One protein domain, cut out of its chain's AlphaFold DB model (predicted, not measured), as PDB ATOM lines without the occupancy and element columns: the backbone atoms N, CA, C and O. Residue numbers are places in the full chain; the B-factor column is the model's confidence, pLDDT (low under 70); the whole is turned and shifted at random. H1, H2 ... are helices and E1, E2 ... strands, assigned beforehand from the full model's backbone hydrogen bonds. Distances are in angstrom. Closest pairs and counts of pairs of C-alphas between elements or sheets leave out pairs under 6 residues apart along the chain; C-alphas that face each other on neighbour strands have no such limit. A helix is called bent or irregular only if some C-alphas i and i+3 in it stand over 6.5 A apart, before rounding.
ATOM      1  N   LEU A  14     186.395 257.895 163.249       55.50
ATOM      2  CA  LEU A  14     187.543 257.138 162.758       55.50
ATOM      3  C   LEU A  14     187.147 256.391 161.483       55.50
ATOM      4  O   LEU A  14     186.342 255.465 161.521       55.50
ATOM      5  N   SER A  15     187.705 256.796 160.342       55.25
ATOM      6  CA  SER A  15     187.333 256.238 159.032       55.25
ATOM      7  C   SER A  15     188.365 255.276 158.447       55.25
ATOM      8  O   SER A  15     188.070 254.547 157.503       55.25
ATOM      9  N   HIS A  16     189.582 255.267 158.987       67.06
ATOM     10  CA  HIS A  16     190.658 254.382 158.560       67.06
ATOM     11  C   HIS A  16     191.489 254.020 159.782       67.06
ATOM     12  O   HIS A  16     191.945 254.922 160.482       67.06
ATOM     13  N   MET A  17     191.710 252.727 160.011       79.12
ATOM     14  CA  MET A  17     192.651 252.227 161.012       79.12
ATOM     15  C   MET A  17     193.509 251.123 160.400       79.12
ATOM     16  O   MET A  17     192.981 250.226 159.735       79.12
ATOM     17  N   ARG A  18     194.821 251.187 160.627       86.62
ATOM     18  CA  ARG A  18     195.771 250.135 160.244       86.62
ATOM     19  C   ARG A  18     196.907 250.026 161.254       86.62
ATOM     20  O   ARG A  18     197.254 251.002 161.911       86.62
ATOM     21  N   LEU A  19     197.488 248.844 161.349       89.12
ATOM     22  CA  LEU A  19     198.635 248.534 162.184       89.12
ATOM     23  C   LEU A  19     199.733 247.999 161.278       89.12
ATOM     24  O   LEU A  19     199.506 247.022 160.569       89.12
ATOM     25  N   ASN A  20     200.904 248.617 161.324       91.38
ATOM     26  CA  ASN A  20     202.054 248.191 160.542       91.38
ATOM     27  C   ASN A  20     203.112 247.634 161.487       91.38
ATOM     28  O   ASN A  20     203.560 248.343 162.386       91.38
ATOM     29  N   ILE A  21     203.511 246.385 161.266       90.12
ATOM     30  CA  ILE A  21     204.580 245.705 161.996       90.12
ATOM     31  C   ILE A  21     205.770 245.581 161.049       90.12
ATOM     32  O   ILE A  21     205.720 244.828 160.077       90.12
ATOM     33  N   GLN A  22     206.826 246.333 161.332       90.06
ATOM     34  CA  GLN A  22     208.088 246.270 160.612       90.06
ATOM     35  C   GLN A  22     208.994 245.224 161.258       90.06
ATOM     36  O   GLN A  22     209.309 245.313 162.449       90.06
ATOM     37  N   CYS A  23     209.444 244.266 160.456       88.00
ATOM     38  CA  CYS A  23     210.338 243.196 160.886       88.00
ATOM     39  C   CYS A  23     211.761 243.444 160.372       88.00
ATOM     40  O   CYS A  23     211.967 244.241 159.452       88.00
ATOM     41  N   ALA A  24     212.737 242.770 160.980       86.62
ATOM     42  CA  ALA A  24     214.140 242.839 160.579       86.62
ATOM     43  C   ALA A  24     214.421 242.110 159.266       86.62
ATOM     44  O   ALA A  24     215.259 242.555 158.483       86.62
ATOM     45  N   ASP A  25     213.696 241.024 159.016       87.75
ATOM     46  CA  ASP A  25     213.785 240.253 157.788       87.75
ATOM     47  C   ASP A  25     212.455 239.557 157.462       87.75
ATOM     48  O   ASP A  25     211.492 239.555 158.241       87.75
ATOM     49  N   ILE A  26     212.407 238.958 156.274       88.75
ATOM     50  CA  ILE A  26     211.218 238.289 155.751       88.75
ATOM     51  C   ILE A  26     210.883 236.989 156.491       88.75
ATOM     52  O   ILE A  26     209.712 236.611 156.564       88.75
ATOM     53  N   CYS A  27     211.874 236.293 157.052       88.19
ATOM     54  CA  CYS A  27     211.643 235.074 157.822       88.19
ATOM     55  C   CYS A  27     210.885 235.415 159.107       88.19
ATOM     56  O   CYS A  27     209.840 234.820 159.379       88.19
ATOM     57  N   GLN A  28     211.329 236.447 159.820       85.38
ATOM     58  CA  GLN A  28     210.641 236.974 160.990       85.38
ATOM     59  C   GLN A  28     209.235 237.481 160.644       85.38
ATOM     60  O   GLN A  28     208.276 237.190 161.363       85.38
ATOM     61  N   ALA A  29     209.078 238.199 159.528       87.50
ATOM     62  CA  ALA A  29     207.765 238.680 159.105       87.50
ATOM     63  C   ALA A  29     206.788 237.519 158.850       87.50
ATOM     64  O   ALA A  29     205.636 237.569 159.276       87.50
ATOM     65  N   LYS A  30     207.245 236.422 158.236       88.12
ATOM     66  CA  LYS A  30     206.433 235.205 158.046       88.12
ATOM     67  C   LYS A  30     206.095 234.521 159.370       88.12
ATOM     68  O   LYS A  30     204.966 234.071 159.570       88.12
ATOM     69  N   GLU A  31     207.042 234.478 160.298       86.12
ATOM     70  CA  GLU A  31     206.814 233.931 161.634       86.12
ATOM     71  C   GLU A  31     205.767 234.722 162.417       86.12
ATOM     72  O   GLU A  31     204.884 234.112 163.026       86.12
ATOM     73  N   ILE A  32     205.830 236.051 162.376       85.81
ATOM     74  CA  ILE A  32     204.863 236.934 163.031       85.81
ATOM     75  C   ILE A  32     203.509 236.878 162.309       85.81
ATOM     76  O   ILE A  32     202.477 236.813 162.968       85.81
ATOM     77  N   GLN A  33     203.481 236.808 160.974       86.69
ATOM     78  CA  GLN A  33     202.240 236.658 160.201       86.69
ATOM     79  C   GLN A  33     201.491 235.359 160.539       86.69
ATOM     80  O   GLN A  33     200.264 235.328 160.471       86.69
ATOM     81  N   SER A  34     202.210 234.296 160.919       84.81
ATOM     82  CA  SER A  34     201.598 233.027 161.347       84.81
ATOM     83  C   SER A  34     200.860 233.107 162.690       84.81
ATOM     84  O   SER A  34     200.173 232.157 163.065       84.81
ATOM     85  N   LEU A  35     201.019 234.207 163.430       82.88
ATOM     86  CA  LEU A  35     200.335 234.429 164.696       82.88
ATOM     87  C   LEU A  35     198.907 234.916 164.477       82.88
ATOM     88  O   LEU A  35     198.574 235.575 163.490       82.88
ATOM     89  N   THR A  36     198.061 234.623 165.455       84.56
ATOM     90  CA  THR A  36     196.696 235.130 165.470       84.56
ATOM     91  C   THR A  36     196.690 236.479 166.171       84.56
ATOM     92  O   THR A  36     196.867 236.562 167.387       84.56
ATOM     93  N   PHE A  37     196.442 237.533 165.399       85.69
ATOM     94  CA  PHE A  37     196.175 238.865 165.925       85.69
ATOM     95  C   PHE A  37     194.694 239.006 166.243       85.69
ATOM     96  O   PHE A  37     193.849 238.805 165.369       85.69
ATOM     97  N   TYR A  38     194.373 239.390 167.472       82.62
ATOM     98  CA  TYR A  38     192.984 239.612 167.862       82.62
ATOM     99  C   TYR A  38     192.552 241.058 167.631       82.62
ATOM    100  O   TYR A  38     191.456 241.319 167.136       82.62
ATOM    101  N   GLY A  39     193.418 242.011 167.966       85.56
ATOM    102  CA  GLY A  39     193.086 243.423 167.873       85.56
ATOM    103  C   GLY A  39     194.015 244.314 168.676       85.56
ATOM    104  O   GLY A  39     195.004 243.853 169.243       85.56
ATOM    105  N   VAL A  40     193.670 245.594 168.736       84.31
ATOM    106  CA  VAL A  40     194.357 246.597 169.549       84.31
ATOM    107  C   VAL A  40     193.405 247.084 170.626       84.31
ATOM    108  O   VAL A  40     192.289 247.509 170.328       84.31
ATOM    109  N   LYS A  41     193.859 247.037 171.872       83.31
ATOM    110  CA  LYS A  41     193.247 247.744 172.986       83.31
ATOM    111  C   LYS A  41     193.870 249.137 173.068       83.31
ATOM    112  O   LYS A  41     195.089 249.273 173.002       83.31
ATOM    113  N   ALA A  42     193.049 250.170 173.175       80.19
ATOM    114  CA  ALA A  42     193.487 251.549 173.305       80.19
ATOM    115  C   ALA A  42     192.887 252.167 174.567       80.19
ATOM    116  O   ALA A  42     191.692 252.020 174.798       80.19
ATOM    117  N   SER A  43     193.690 252.877 175.353       81.69
ATOM    118  CA  SER A  43     193.241 253.527 176.586       81.69
ATOM    119  C   SER A  43     193.454 255.036 176.535       81.69
ATOM    120  O   SER A  43     194.454 255.528 175.995       81.69
ATOM    121  N   THR A  44     192.516 255.785 177.106       78.12
ATOM    122  CA  THR A  44     192.607 257.241 177.271       78.12
ATOM    123  C   THR A  44     193.312 257.592 178.578       78.12
ATOM    124  O   THR A  44     193.461 256.760 179.473       78.12
ATOM    125  N   ALA A  45     193.737 258.850 178.721       75.25
ATOM    126  CA  ALA A  45     194.333 259.332 179.970       75.25
ATOM    127  C   ALA A  45     193.344 259.322 181.154       75.25
ATOM    128  O   ALA A  45     193.768 259.336 182.306       75.25
ATOM    129  N   THR A  46     192.038 259.296 180.874       75.12
ATOM    130  CA  THR A  46     190.957 259.234 181.867       75.12
ATOM    131  C   THR A  46     190.577 257.801 182.251       75.12
ATOM    132  O   THR A  46     189.773 257.623 183.161       75.12
ATOM    133  N   GLY A  47     191.183 256.787 181.619       70.38
ATOM    134  CA  GLY A  47     190.973 255.372 181.939       70.38
ATOM    135  C   GLY A  47     189.874 254.683 181.127       70.38
ATOM    136  O   GLY A  47     189.531 253.544 181.429       70.38
ATOM    137  N   GLU A  48     189.333 255.336 180.099       70.62
ATOM    138  CA  GLU A  48     188.406 254.698 179.160       70.62
ATOM    139  C   GLU A  48     189.184 253.751 178.246       70.62
ATOM    140  O   GLU A  48     190.296 254.068 177.815       70.62
ATOM    141  N   GLU A  49     188.603 252.594 177.939       69.19
ATOM    142  CA  GLU A  49     189.239 251.560 177.125       69.19
ATOM    143  C   GLU A  49     188.408 251.280 175.877       69.19
ATOM    144  O   GLU A  49     187.195 251.131 175.959       69.19
ATOM    145  N   PHE A  50     189.075 251.163 174.735       73.94
ATOM    146  CA  PHE A  50     188.494 250.845 173.438       73.94
ATOM    147  C   PHE A  50     189.170 249.607 172.865       73.94
ATOM    148  O   PHE A  50     190.377 249.423 173.021       73.94
ATOM    149  N   PHE A  51     188.416 248.772 172.157       75.38
ATOM    150  CA  PHE A  51     188.964 247.608 171.470       75.38
ATOM    151  C   PHE A  51     188.662 247.653 169.975       75.38
ATOM    152  O   PHE A  51     187.514 247.806 169.561       75.38
ATOM    153  N   PHE A  52     189.704 247.465 169.169       77.56
ATOM    154  CA  PHE A  52     189.632 247.427 167.717       77.56
ATOM    155  C   PHE A  52     190.029 246.044 167.218       77.56
ATOM    156  O   PHE A  52     191.195 245.656 167.299       77.56
ATOM    157  N   LYS A  53     189.065 245.307 166.665       79.50
ATOM    158  CA  LYS A  53     189.285 243.972 166.102       79.50
ATOM    159  C   LYS A  53     190.006 244.055 164.756       79.50
ATOM    160  O   LYS A  53     189.633 244.859 163.897       79.50
ATOM    161  N   ILE A  54     191.004 243.197 164.551       83.25
ATOM    162  CA  ILE A  54     191.669 243.052 163.249       83.25
ATOM    163  C   ILE A  54     190.789 242.214 162.315       83.25
ATOM    164  O   ILE A  54     190.349 241.123 162.668       83.25
ATOM    165  N   SER A  55     190.540 242.731 161.113       77.19
ATOM    166  CA  SER A  55     189.719 242.096 160.073       77.19
ATOM    167  C   SER A  55     190.547 241.373 159.018       77.19
ATOM    168  O   SER A  55     190.093 240.415 158.395       77.19
ATOM    169  N   ARG A  56     191.763 241.861 158.770       77.25
ATOM    170  CA  ARG A  56     192.632 241.365 157.706       77.25
ATOM    171  C   ARG A  56     194.084 241.660 158.033       77.25
ATOM    172  O   ARG A  56     194.380 242.748 158.511       77.25
ATOM    173  N   SER A  57     194.978 240.748 157.676       83.44
ATOM    174  CA  SER A  57     196.424 240.968 157.655       83.44
ATOM    175  C   SER A  57     196.982 240.681 156.257       83.44
ATOM    176  O   SER A  57     196.549 239.744 155.586       83.44
ATOM    177  N   ASN A  58     197.912 241.510 155.786       87.38
ATOM    178  CA  ASN A  58     198.667 241.303 154.549       87.38
ATOM    179  C   ASN A  58     200.166 241.415 154.857       87.38
ATOM    180  O   ASN A  58     200.558 242.251 155.667       87.38
ATOM    181  N   LEU A  59     200.997 240.617 154.187       86.94
ATOM    182  CA  LEU A  59     202.459 240.709 154.249       86.94
ATOM    183  C   LEU A  59     202.986 241.372 152.970       86.94
ATOM    184  O   LEU A  59     202.645 240.936 151.871       86.94
ATOM    185  N   SER A  60     203.814 242.403 153.128       88.94
ATOM    186  CA  SER A  60     204.707 242.934 152.094       88.94
ATOM    187  C   SER A  60     206.057 242.240 152.238       88.94
ATOM    188  O   SER A  60     206.739 242.429 153.249       88.94
ATOM    189  N   GLU A  61     206.425 241.401 151.265       85.00
ATOM    190  CA  GLU A  61     207.703 240.685 151.319       85.00
ATOM    191  C   GLU A  61     208.892 241.621 151.068       85.00
ATOM    192  O   GLU A  61     209.905 241.507 151.756       85.00
ATOM    193  N   ASP A  62     208.733 242.583 150.156       84.31
ATOM    194  CA  ASP A  62     209.781 243.535 149.769       84.31
ATOM    195  C   ASP A  62     210.188 244.448 150.935       84.31
ATOM    196  O   ASP A  62     211.372 244.703 151.147       84.31
ATOM    197  N   ASP A  63     209.210 244.883 151.735       83.81
ATOM    198  CA  ASP A  63     209.437 245.771 152.881       83.81
ATOM    199  C   ASP A  63     209.558 245.020 154.214       83.81
ATOM    200  O   ASP A  63     209.694 245.658 155.253       83.81
ATOM    201  N   CYS A  64     209.462 243.684 154.234       87.62
ATOM    202  CA  CYS A  64     209.397 242.882 155.469       87.62
ATOM    203  C   CYS A  64     208.351 243.419 156.474       87.62
ATOM    204  O   CYS A  64     208.596 243.500 157.684       87.62
ATOM    205  N   MET A  65     207.180 243.819 155.963       89.44
ATOM    206  CA  MET A  65     206.158 244.543 156.721       89.44
ATOM    207  C   MET A  65     204.828 243.795 156.724       89.44
ATOM    208  O   MET A  65     204.334 243.381 155.678       89.44
ATOM    209  N   ILE A  66     204.192 243.693 157.887       88.94
ATOM    210  CA  ILE A  66     202.831 243.162 158.025       88.94
ATOM    211  C   ILE A  66     201.876 244.334 158.247       88.94
ATOM    212  O   ILE A  66     202.040 245.090 159.202       88.94
ATOM    213  N   GLU A  67     200.872 244.478 157.385       91.31
ATOM    214  CA  GLU A  67     199.785 245.448 157.539       91.31
ATOM    215  C   GLU A  67     198.519 244.729 158.016       91.31
ATOM    216  O   GLU A  67     197.962 243.892 157.301       91.31
ATOM    217  N   CYS A  68     198.022 245.097 159.194       89.12
ATOM    218  CA  CYS A  68     196.730 244.664 159.708       89.12
ATOM    219  C   CYS A  68     195.699 245.792 159.577       89.12
ATOM    220  O   CYS A  68     195.956 246.933 159.958       89.12
ATOM    221  N   LYS A  69     194.513 245.474 159.059       85.69
ATOM    222  CA  LYS A  69     193.356 246.377 158.960       85.69
ATOM    223  C   LYS A  69     192.312 245.998 160.000       85.69
ATOM    224  O   LYS A  69     192.245 244.844 160.415       85.69
ATOM    225  N   PHE A  70     191.491 246.964 160.389       77.62
ATOM    226  CA  PHE A  70     190.504 246.800 161.456       77.62
ATOM    227  C   PHE A  70     189.070 246.809 160.929       77.62
ATOM    228  O   PHE A  70     188.790 247.376 159.868       77.62
ATOM    229  N   GLU A  71     188.157 246.174 161.664       68.19
ATOM    230  CA  GLU A  71     186.719 246.357 161.454       68.19
ATOM    231  C   GLU A  71     186.302 247.736 161.987       68.19
ATOM    232  O   GLU A  71     186.566 248.079 163.135       68.19
ATOM    233  N   LEU A  72     185.649 248.538 161.143       57.62
ATOM    234  CA  LEU A  72     185.096 249.847 161.525       57.62
ATOM    235  C   LEU A  72     183.614 249.759 161.927       57.62
ATOM    236  O   LEU A  72     183.018 250.751 162.333       57.62
ATOM    237  N   ASN A  73     183.003 248.575 161.800       57.81
ATOM    238  CA  ASN A  73     181.618 248.338 162.194       57.81
ATOM    239  C   ASN A  73     181.548 247.986 163.686       57.81
ATOM    240  O   ASN A  73     181.465 246.817 164.061       57.81
ATOM    241  N   CYS A  74     181.559 249.017 164.531       51.41
ATOM    242  CA  CYS A  74     181.557 248.891 165.989       51.41
ATOM    243  C   CYS A  74     180.417 248.008 166.523       51.41
ATOM    244  O   CYS A  74     180.608 247.293 167.503       51.41
ATOM    245  N   LYS A  75     179.257 248.001 165.850       47.06
ATOM    246  CA  LYS A  75     178.092 247.199 166.242       47.06
ATOM    247  C   LYS A  75     178.380 245.693 166.191       47.06
ATOM    248  O   LYS A  75     178.114 244.996 167.161       47.06
ATOM    249  N   MET A  76     178.967 245.205 165.098       48.44
ATOM    250  CA  MET A  76     179.325 243.785 164.956       48.44
ATOM    251  C   MET A  76     180.416 243.362 165.946       48.44
ATOM    252  O   MET A  76     180.342 242.279 166.519       48.44
ATOM    253  N   THR A  77     181.411 244.222 166.185       46.94
ATOM    254  CA  THR A  77     182.489 243.932 167.141       46.94
ATOM    255  C   THR A  77     181.960 243.812 168.577       46.94
ATOM    256  O   THR A  77     182.400 242.936 169.315       46.94
ATOM    257  N   MET A  78     180.985 244.636 168.974       48.25
ATOM    258  CA  MET A  78     180.334 244.534 170.289       48.25
ATOM    259  C   MET A  78     179.495 243.257 170.443       48.25
ATOM    260  O   MET A  78     179.479 242.655 171.513       48.25
ATOM    261  N   GLU A  79     178.812 242.830 169.379       49.44
ATOM    262  CA  GLU A  79     177.999 241.605 169.377       49.44
ATOM    263  C   GLU A  79     178.859 240.326 169.509       49.44
ATOM    264  O   GLU A  79     178.405 239.338 170.085       49.44
ATOM    265  N   GLU A  80     180.109 240.342 169.029       44.09
ATOM    266  CA  GLU A  80     181.042 239.199 169.074       44.09
ATOM    267  C   GLU A  80     181.796 239.063 170.416       44.09
ATOM    268  O   GLU A  80     182.190 237.956 170.799       44.09
ATOM    269  N   PHE A  81     181.958 240.157 171.174       44.22
ATOM    270  CA  PHE A  81     182.655 240.180 172.468       44.22
ATOM    271  C   PHE A  81     181.722 240.627 173.606       44.22
ATOM    272  O   PHE A  81     181.711 241.781 174.026       44.22
ATOM    273  N   SER A  82     180.965 239.677 174.160       38.59
ATOM    274  CA  SER A  82     179.883 239.907 175.137       38.59
ATOM    275  C   SER A  82     180.298 240.402 176.534       38.59
ATOM    276  O   SER A  82     179.436 240.592 177.390       38.59
ATOM    277  N   PHE A  83     181.591 240.606 176.799       40.00
ATOM    278  CA  PHE A  83     182.107 241.067 178.096       40.00
ATOM    279  C   PHE A  83     182.446 242.564 178.134       40.00
ATOM    280  O   PHE A  83     182.933 243.042 179.157       40.00
ATOM    281  N   ILE A  84     182.206 243.305 177.046       40.19
ATOM    282  CA  ILE A  84     182.559 244.723 176.955       40.19
ATOM    283  C   ILE A  84     181.282 245.575 176.911       40.19
ATOM    284  O   ILE A  84     180.569 245.605 175.911       40.19
ATOM    285  N   ASN A  85     180.978 246.245 178.025       35.38
ATOM    286  CA  ASN A  85     179.864 247.187 178.154       35.38
ATOM    287  C   ASN A  85     180.286 248.530 177.532       35.38
ATOM    288  O   ASN A  85     181.096 249.235 178.129       35.38
ATOM    289  N   TYR A  86     179.750 248.894 176.364       45.44
ATOM    290  CA  TYR A  86     179.881 250.258 175.837       45.44
ATOM    291  C   TYR A  86     178.517 250.947 175.818       45.44
ATOM    292  O   TYR A  86     177.564 250.425 175.236       45.44
ATOM    293  N   GLU A  87     178.442 252.146 176.393       36.38
ATOM    294  CA  GLU A  87     177.462 253.140 175.961       36.38
ATOM    295  C   GLU A  87     177.908 253.645 174.581       36.38
ATOM    296  O   GLU A  87     179.042 254.086 174.392       36.38
ATOM    297  N   LEU A  88     177.033 253.493 173.584       38.91
ATOM    298  CA  LEU A  88     177.237 253.970 172.218       38.91
ATOM    299  C   LEU A  88     177.111 255.497 172.186       38.91
ATOM    300  O   LEU A  88     176.112 256.022 171.700       38.91
ATOM    301  N   ASP A  89     178.132 256.212 172.648       34.34
ATOM    302  CA  ASP A  89     178.408 257.506 172.035       34.34
ATOM    303  C   ASP A  89     179.166 257.242 170.726       34.34
ATOM    304  O   ASP A  89     180.061 256.391 170.694       34.34
ATOM    305  N   PRO A  90     178.787 257.880 169.604       39.53
ATOM    306  CA  PRO A  90     179.389 257.637 168.298       39.53
ATOM    307  C   PRO A  90     180.868 258.003 168.354       39.53
ATOM    308  O   PRO A  90     181.163 259.174 168.160       39.53
ATOM    309  N   ILE A  91     181.740 257.022 168.660       43.81
ATOM    310  CA  ILE A  91     183.186 257.129 168.951       43.81
ATOM    311  C   ILE A  91     183.672 258.563 168.759       43.81
ATOM    312  O   ILE A  91     184.222 258.939 167.725       43.81
ATOM    313  N   SER A  92     183.356 259.395 169.749       40.25
ATOM    314  CA  SER A  92     183.756 260.785 169.763       40.25
ATOM    315  C   SER A  92     185.145 260.766 170.362       40.25
ATOM    316  O   SER A  92     185.309 260.921 171.567       40.25
ATOM    317  N   MET A  93     186.166 260.493 169.547       46.00
ATOM    318  CA  MET A  93     187.550 260.667 169.991       46.00
ATOM    319  C   MET A  93     187.888 262.161 170.082       46.00
ATOM    320  O   MET A  93     188.781 262.642 169.394       46.00
ATOM    321  N   ASP A  94     187.197 262.900 170.950       42.28
ATOM    322  CA  ASP A  94     187.832 264.046 171.610       42.28
ATOM    323  C   ASP A  94     188.902 263.544 172.601       42.28
ATOM    324  O   ASP A  94     189.873 264.243 172.898       42.28
ATOM    325  N   CYS A  95     188.790 262.284 173.041       49.03
ATOM    326  CA  CYS A  95     189.816 261.575 173.789       49.03
ATOM    327  C   CYS A  95     190.878 260.999 172.840       49.03
ATOM    328  O   CYS A  95     190.663 259.983 172.182       49.03
ATOM    329  N   PHE A  96     192.050 261.634 172.784       63.62
ATOM    330  CA  PHE A  96     193.233 261.062 172.140       63.62
ATOM    331  C   PHE A  96     193.676 259.822 172.931       63.62
ATOM    332  O   PHE A  96     194.096 259.982 174.081       63.62
ATOM    333  N   PRO A  97     193.616 258.600 172.370       70.06
ATOM    334  CA  PRO A  97     194.136 257.437 173.070       70.06
ATOM    335  C   PRO A  97     195.639 257.631 173.280       70.06
ATOM    336  O   PRO A  97     196.362 258.056 172.371       70.06
ATOM    337  N   VAL A  98     196.093 257.370 174.500       75.00
ATOM    338  CA  VAL A  98     197.479 257.609 174.932       75.00
ATOM    339  C   VAL A  98     198.268 256.316 175.076       75.00
ATOM    340  O   VAL A  98     199.497 256.352 175.065       75.00
ATOM    341  N   TYR A  99     197.571 255.188 175.195       82.88
ATOM    342  CA  TYR A  99     198.172 253.876 175.355       82.88
ATOM    343  C   TYR A  99     197.546 252.890 174.375       82.88
ATOM    344  O   TYR A  99     196.324 252.769 174.332       82.88
ATOM    345  N   PHE A 100     198.372 252.198 173.595       83.44
ATOM    346  CA  PHE A 100     197.957 251.193 172.621       83.44
ATOM    347  C   PHE A 100     198.653 249.860 172.897       83.44
ATOM    348  O   PHE A 100     199.882 249.787 172.980       83.44
ATOM    349  N   GLU A 101     197.861 248.800 172.982       87.50
ATOM    350  CA  GLU A 101     198.285 247.447 173.325       87.50
ATOM    351  C   GLU A 101     197.778 246.460 172.269       87.50
ATOM    352  O   GLU A 101     196.576 246.347 172.032       87.50
ATOM    353  N   LEU A 102     198.689 245.741 171.615       87.88
ATOM    354  CA  LEU A 102     198.336 244.701 170.647       87.88
ATOM    355  C   LEU A 102     198.097 243.368 171.353       87.88
ATOM    356  O   LEU A 102     198.961 242.890 172.084       87.88
ATOM    357  N   LEU A 103     196.948 242.752 171.081       86.12
ATOM    358  CA  LEU A 103     196.564 241.460 171.637       86.12
ATOM    359  C   LEU A 103     196.824 240.339 170.629       86.12
ATOM    360  O   LEU A 103     196.263 240.336 169.526       86.12
ATOM    361  N   ILE A 104     197.629 239.362 171.033       86.38
ATOM    362  CA  ILE A 104     198.020 238.206 170.213       86.38
ATOM    363  C   ILE A 104     197.801 236.894 170.961       86.38
ATOM    364  O   ILE A 104     197.641 236.878 172.182       86.38
ATOM    365  N   ASN A 105     197.774 235.774 170.244       82.50
ATOM    366  CA  ASN A 105     197.651 234.459 170.868       82.50
ATOM    367  C   ASN A 105     198.864 234.101 171.738       82.50
ATOM    368  O   ASN A 105     200.012 234.248 171.330       82.50
ATOM    369  N   LYS A 106     198.582 233.561 172.927       67.56
ATOM    370  CA  LYS A 106     199.576 233.023 173.864       67.56
ATOM    371  C   LYS A 106     200.475 231.973 173.194       67.56
ATOM    372  O   LYS A 106     199.951 231.109 172.485       67.56
ATOM    373  N   ASN A 107     201.783 232.028 173.488       60.56
ATOM    374  CA  ASN A 107     202.898 231.233 172.922       60.56
ATOM    375  C   ASN A 107     203.636 231.879 171.732       60.56
ATOM    376  O   ASN A 107     204.206 231.175 170.892       60.56
ATOM    377  N   SER A 108     203.658 233.206 171.644       61.53
ATOM    378  CA  SER A 108     204.371 233.930 170.593       61.53
ATOM    379  C   SER A 108     205.723 234.456 171.080       61.53
ATOM    380  O   SER A 108     205.965 235.658 171.079       61.53
ATOM    381  N   HIS A 109     206.684 233.567 171.354       62.75
ATOM    382  CA  HIS A 109     208.097 233.937 171.606       62.75
ATOM    383  C   HIS A 109     208.776 234.708 170.442       62.75
ATOM    384  O   HIS A 109     209.968 234.976 170.454       62.75
ATOM    385  N   LYS A 110     208.014 235.046 169.399       64.88
ATOM    386  CA  LYS A 110     208.429 235.583 168.103       64.88
ATOM    387  C   LYS A 110     208.461 237.120 168.059       64.88
ATOM    388  O   LYS A 110     208.816 237.691 167.033       64.88
ATOM    389  N   PHE A 111     208.080 237.793 169.148       68.50
ATOM    390  CA  PHE A 111     207.981 239.259 169.224       68.50
ATOM    391  C   PHE A 111     209.258 239.963 169.717       68.50
ATOM    392  O   PHE A 111     209.309 241.191 169.720       68.50
ATOM    393  N   GLU A 112     210.303 239.220 170.088       60.69
ATOM    394  CA  GLU A 112     211.503 239.769 170.744       60.69
ATOM    395  C   GLU A 112     212.351 240.700 169.852       60.69
ATOM    396  O   GLU A 112     213.127 241.494 170.372       60.69
ATOM    397  N   ASN A 113     212.174 240.661 168.524       58.78
ATOM    398  CA  ASN A 113     213.025 241.379 167.562       58.78
ATOM    399  C   ASN A 113     212.248 242.312 166.613       58.78
ATOM    400  O   ASN A 113     212.662 242.517 165.473       58.78
ATOM    401  N   ILE A 114     211.078 242.816 167.007       69.31
ATOM    402  CA  ILE A 114     210.316 243.729 166.145       69.31
ATOM    403  C   ILE A 114     210.994 245.095 166.092       69.31
ATOM    404  O   ILE A 114     211.260 245.704 167.124       69.31
ATOM    405  N   ILE A 115     211.223 245.599 164.876       68.50
ATOM    406  CA  ILE A 115     211.859 246.902 164.662       68.50
ATOM    407  C   ILE A 115     210.908 248.027 165.054       68.50
ATOM    408  O   ILE A 115     211.303 248.989 165.713       68.50
ATOM    409  N   LYS A 116     209.653 247.935 164.608       81.00
ATOM    410  CA  LYS A 116     208.664 248.985 164.836       81.00
ATOM    411  C   LYS A 116     207.253 248.443 164.726       81.00
ATOM    412  O   LYS A 116     206.960 247.679 163.809       81.00
ATOM    413  N   VAL A 117     206.365 248.915 165.597       82.31
ATOM    414  CA  VAL A 117     204.926 248.768 165.386       82.31
ATOM    415  C   VAL A 117     204.249 250.121 165.492       82.31
ATOM    416  O   VAL A 117     204.289 250.752 166.546       82.31
ATOM    417  N   ASP A 118     203.610 250.539 164.404       85.12
ATOM    418  CA  ASP A 118     202.856 251.786 164.342       85.12
ATOM    419  C   ASP A 118     201.381 251.515 164.069       85.12
ATOM    420  O   ASP A 118     201.011 250.837 163.110       85.12
ATOM    421  N   PHE A 119     200.535 252.122 164.885       81.88
ATOM    422  CA  PHE A 119     199.114 252.255 164.654       81.88
ATOM    423  C   PHE A 119     198.832 253.583 163.943       81.88
ATOM    424  O   PHE A 119     199.248 254.657 164.386       81.88
ATOM    425  N   TYR A 120     198.113 253.506 162.829       80.00
ATOM    426  CA  TYR A 120     197.661 254.658 162.064       80.00
ATOM    427  C   TYR A 120     196.151 254.754 162.133       80.00
ATOM    428  O   TYR A 120     195.453 253.776 161.856       80.00
ATOM    429  N   PHE A 121     195.654 255.957 162.394       74.44
ATOM    430  CA  PHE A 121     194.233 256.239 162.318       74.44
ATOM    431  C   PHE A 121     193.959 257.594 161.670       74.44
ATOM    432  O   PHE A 121     194.728 258.543 161.818       74.44
ATOM    433  N   HIS A 122     192.864 257.675 160.918       67.94
ATOM    434  CA  HIS A 122     192.417 258.907 160.278       67.94
ATOM    435  C   HIS A 122     191.188 259.456 161.002       67.94
ATOM    436  O   HIS A 122     190.154 258.793 161.056       67.94
ATOM    437  N   ASN A 123     191.286 260.684 161.509       59.56
ATOM    438  CA  ASN A 123     190.210 261.362 162.242       59.56
ATOM    439  C   ASN A 123     189.404 262.332 161.353       59.56
ATOM    440  O   ASN A 123     188.967 263.383 161.800       59.56
ATOM    441  N   ALA A 124     189.295 262.048 160.056       51.44
ATOM    442  CA  ALA A 124     188.742 262.943 159.026       51.44
ATOM    443  C   ALA A 124     189.538 264.243 158.747       51.44
ATOM    444  O   ALA A 124     189.282 264.875 157.724       51.44
ATOM    445  N   ARG A 125     190.518 264.626 159.583       53.69
ATOM    446  CA  ARG A 125     191.350 265.835 159.396       53.69
ATOM    447  C   ARG A 125     192.799 265.517 159.044       53.69
ATOM    448  O   ARG A 125     193.384 266.183 158.196       53.69
ATOM    449  N   ALA A 126     193.378 264.527 159.710       59.31
ATOM    450  CA  ALA A 126     194.754 264.109 159.504       59.31
ATOM    451  C   ALA A 126     194.907 262.601 159.712       59.31
ATOM    452  O   ALA A 126     194.172 261.975 160.482       59.31
ATOM    453  N   LEU A 127     195.912 262.035 159.046       68.25
ATOM    454  CA  LEU A 127     196.424 260.713 159.373       68.25
ATOM    455  C   LEU A 127     197.379 260.847 160.561       68.25
ATOM    456  O   LEU A 127     198.403 261.524 160.469       68.25
ATOM    457  N   ILE A 128     197.041 260.202 161.670       75.25
ATOM    458  CA  ILE A 128     197.834 260.220 162.895       75.25
ATOM    459  C   ILE A 128     198.539 258.876 163.021       75.25
ATOM    460  O   ILE A 128     197.900 257.830 162.942       75.25
ATOM    461  N   ALA A 129     199.855 258.919 163.231       81.75
ATOM    462  CA  ALA A 129     200.670 257.754 163.552       81.75
ATOM    463  C   ALA A 129     201.045 257.767 165.039       81.75
ATOM    464  O   ALA A 129     201.451 258.804 165.590       81.75
ATOM    465  N   ARG A 130     200.906 256.615 165.692       83.94
ATOM    466  CA  ARG A 130     201.319 256.371 167.076       83.94
ATOM    467  C   ARG A 130     201.972 255.003 167.163       83.94
ATOM    468  O   ARG A 130     201.435 254.041 166.631       83.94
ATOM    469  N   SER A 131     203.115 254.914 167.828       83.69
ATOM    470  CA  SER A 131     203.733 253.616 168.084       83.69
ATOM    471  C   SER A 131     202.960 252.874 169.170       83.69
ATOM    472  O   SER A 131     202.396 253.504 170.067       83.69
ATOM    473  N   LEU A 132     202.913 251.545 169.080       85.38
ATOM    474  CA  LEU A 132     202.351 250.734 170.156       85.38
ATOM    475  C   LEU A 132     203.189 250.869 171.426       85.38
ATOM    476  O   LEU A 132     204.415 250.951 171.371       85.38
ATOM    477  N   ASN A 133     202.516 250.836 172.571       86.19
ATOM    478  CA  ASN A 133     203.160 250.880 173.877       86.19
ATOM    479  C   ASN A 133     203.489 249.481 174.395       86.19
ATOM    480  O   ASN A 133     204.489 249.308 175.086       86.19
ATOM    481  N   ALA A 134     202.650 248.495 174.071       84.31
ATOM    482  CA  ALA A 134     202.816 247.128 174.534       84.31
ATOM    483  C   ALA A 134     202.279 246.101 173.537       84.31
ATOM    484  O   ALA A 134     201.432 246.386 172.684       84.31
ATOM    485  N   VAL A 135     202.770 244.877 173.697       84.88
ATOM    486  CA  VAL A 135     202.235 243.679 173.064       84.88
ATOM    487  C   VAL A 135     201.956 242.677 174.169       84.88
ATOM    488  O   VAL A 135     202.853 242.364 174.954       84.88
ATOM    489  N   THR A 136     200.729 242.171 174.213       84.75
ATOM    490  CA  THR A 136     200.280 241.276 175.274       84.75
ATOM    491  C   THR A 136     199.777 239.970 174.696       84.75
ATOM    492  O   THR A 136     198.878 239.915 173.853       84.75
ATOM    493  N   GLU A 137     200.358 238.894 175.207       83.12
ATOM    494  CA  GLU A 137     199.944 237.535 174.911       83.12
ATOM    495  C   GLU A 137     198.692 237.165 175.705       83.12
ATOM    496  O   GLU A 137     198.687 237.147 176.938       83.12
TER     497      GLU A 137
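This is residues 14 to 137 of the 156 residues of an uncharacterized protein of Vibrio sp. 10N.261.45.E1 (UniProt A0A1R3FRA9). One sheet of eight strands is folded back on itself like a flattened, partly open barrel, with E7, E6, E1 and E4 in one leaf facing E2, E5 and E8 in the other, and the long bent strand E3 as the hinge between them. The short helix H1 packs over E4 at one end of the long axis, while H2 grazes E3 towards the other end, where the long link of residues 81 to 98 also lies. The printed part has 124 residues, with two named helices and eight named strands in the order E1, H1, E2, E3, E4, H2, E5, E6, E7, E8, and its class is mixed, helices and strands. The sheet runs E7, E6, E1, E4, E3, E2, E5, E8 and is mixed, with E5 and E8 parallel and the other neighbours antiparallel. The whole is compact, with a radius of gyration of the C-alphas of 14.6 A and spans of 43 by 32 by 24 A.

E1, residues 16 to 22, is an inner strand of the strongly twisted sheet, antiparallel to E4, residues 65 to 70, at 155 degrees, with N 19 and O 68 at 2.8 A. H1, residues 26 to 33, is on the sheet at a height over the sheet of 8.3 A, over E4 and along the strands, at 5 degrees to E4 on the local plane; their closest C-alphas are those of Ala 29 and Met 65, 6.5 A apart. E2, residues 37 to 43, and E3, residues 49 to 60, form a hairpin, with N 42 and O 50 at 2.8 A. E3 and E4 form a second hairpin, with N 58 and O 67 at 2.8 A; E2, E3 and E4 make a meander, each strand the antiparallel neighbour of the one before. The pairing is staggered: E3 bends by 63 degrees at residue 55, and it pairs with E2 over residues 49 to 53 and with E4 over residues 54 to 60. H2, residues 74 to 80, only grazes the sheet; its closest C-alpha pair with E3 is Thr 77 and Lys 53, 6.9 A apart. E5, residues 99 to 105, is antiparallel to E2, with N 101 and O 41 at 2.8 A. E6, residues 116 to 122, is antiparallel to E1 at 169 degrees, with N 120 and O 18 at 2.8 A. E6 forms a hairpin with the edge strand E7, residues 127 to 131, with N 119 and O 130 at 2.7 A. E7 runs on at 66 degrees, across a break of 2 residues, into the other edge strand E8, residues 134 to 137, which is parallel to E5 with N 136 and O 102 at 2.9 A. E7 and E8 are apart, as are H1 and H2. In both helices every O i to N i+4 pair is within hydrogen-bond range.

E1 begins at C-alpha 16, (190.658, 254.382, 158.560), and is 19.3 A long. H1 and H2 are each 10.2 A from first to last C-alpha. E2 is 18.4 A long, and E3, the longest strand, covers 30.7 A from C-alpha 49 at (189.239, 251.560, 177.125) to C-alpha 60 at (204.707, 242.934, 152.094). E4 is 16.5 A, E5 19.9 A, E6 19.6 A and E7 13.4 A long. E8, 10.0 A, ends at C-alpha 137, (199.944, 237.535, 174.911).

The two C-alphas farthest apart are those of Cys 27 and Glu 87, 42.7 A. The printed part has no cut. The link from H2 to E5, 18 residues, is long; that from E5 to E6 is short but not tight, and the others are tight. The mean pLDDT of the printed part is 72.2, and 46 residues are under 70: 14 to 16, 49, 71 to 96, 106 to 115 and 122 to 127.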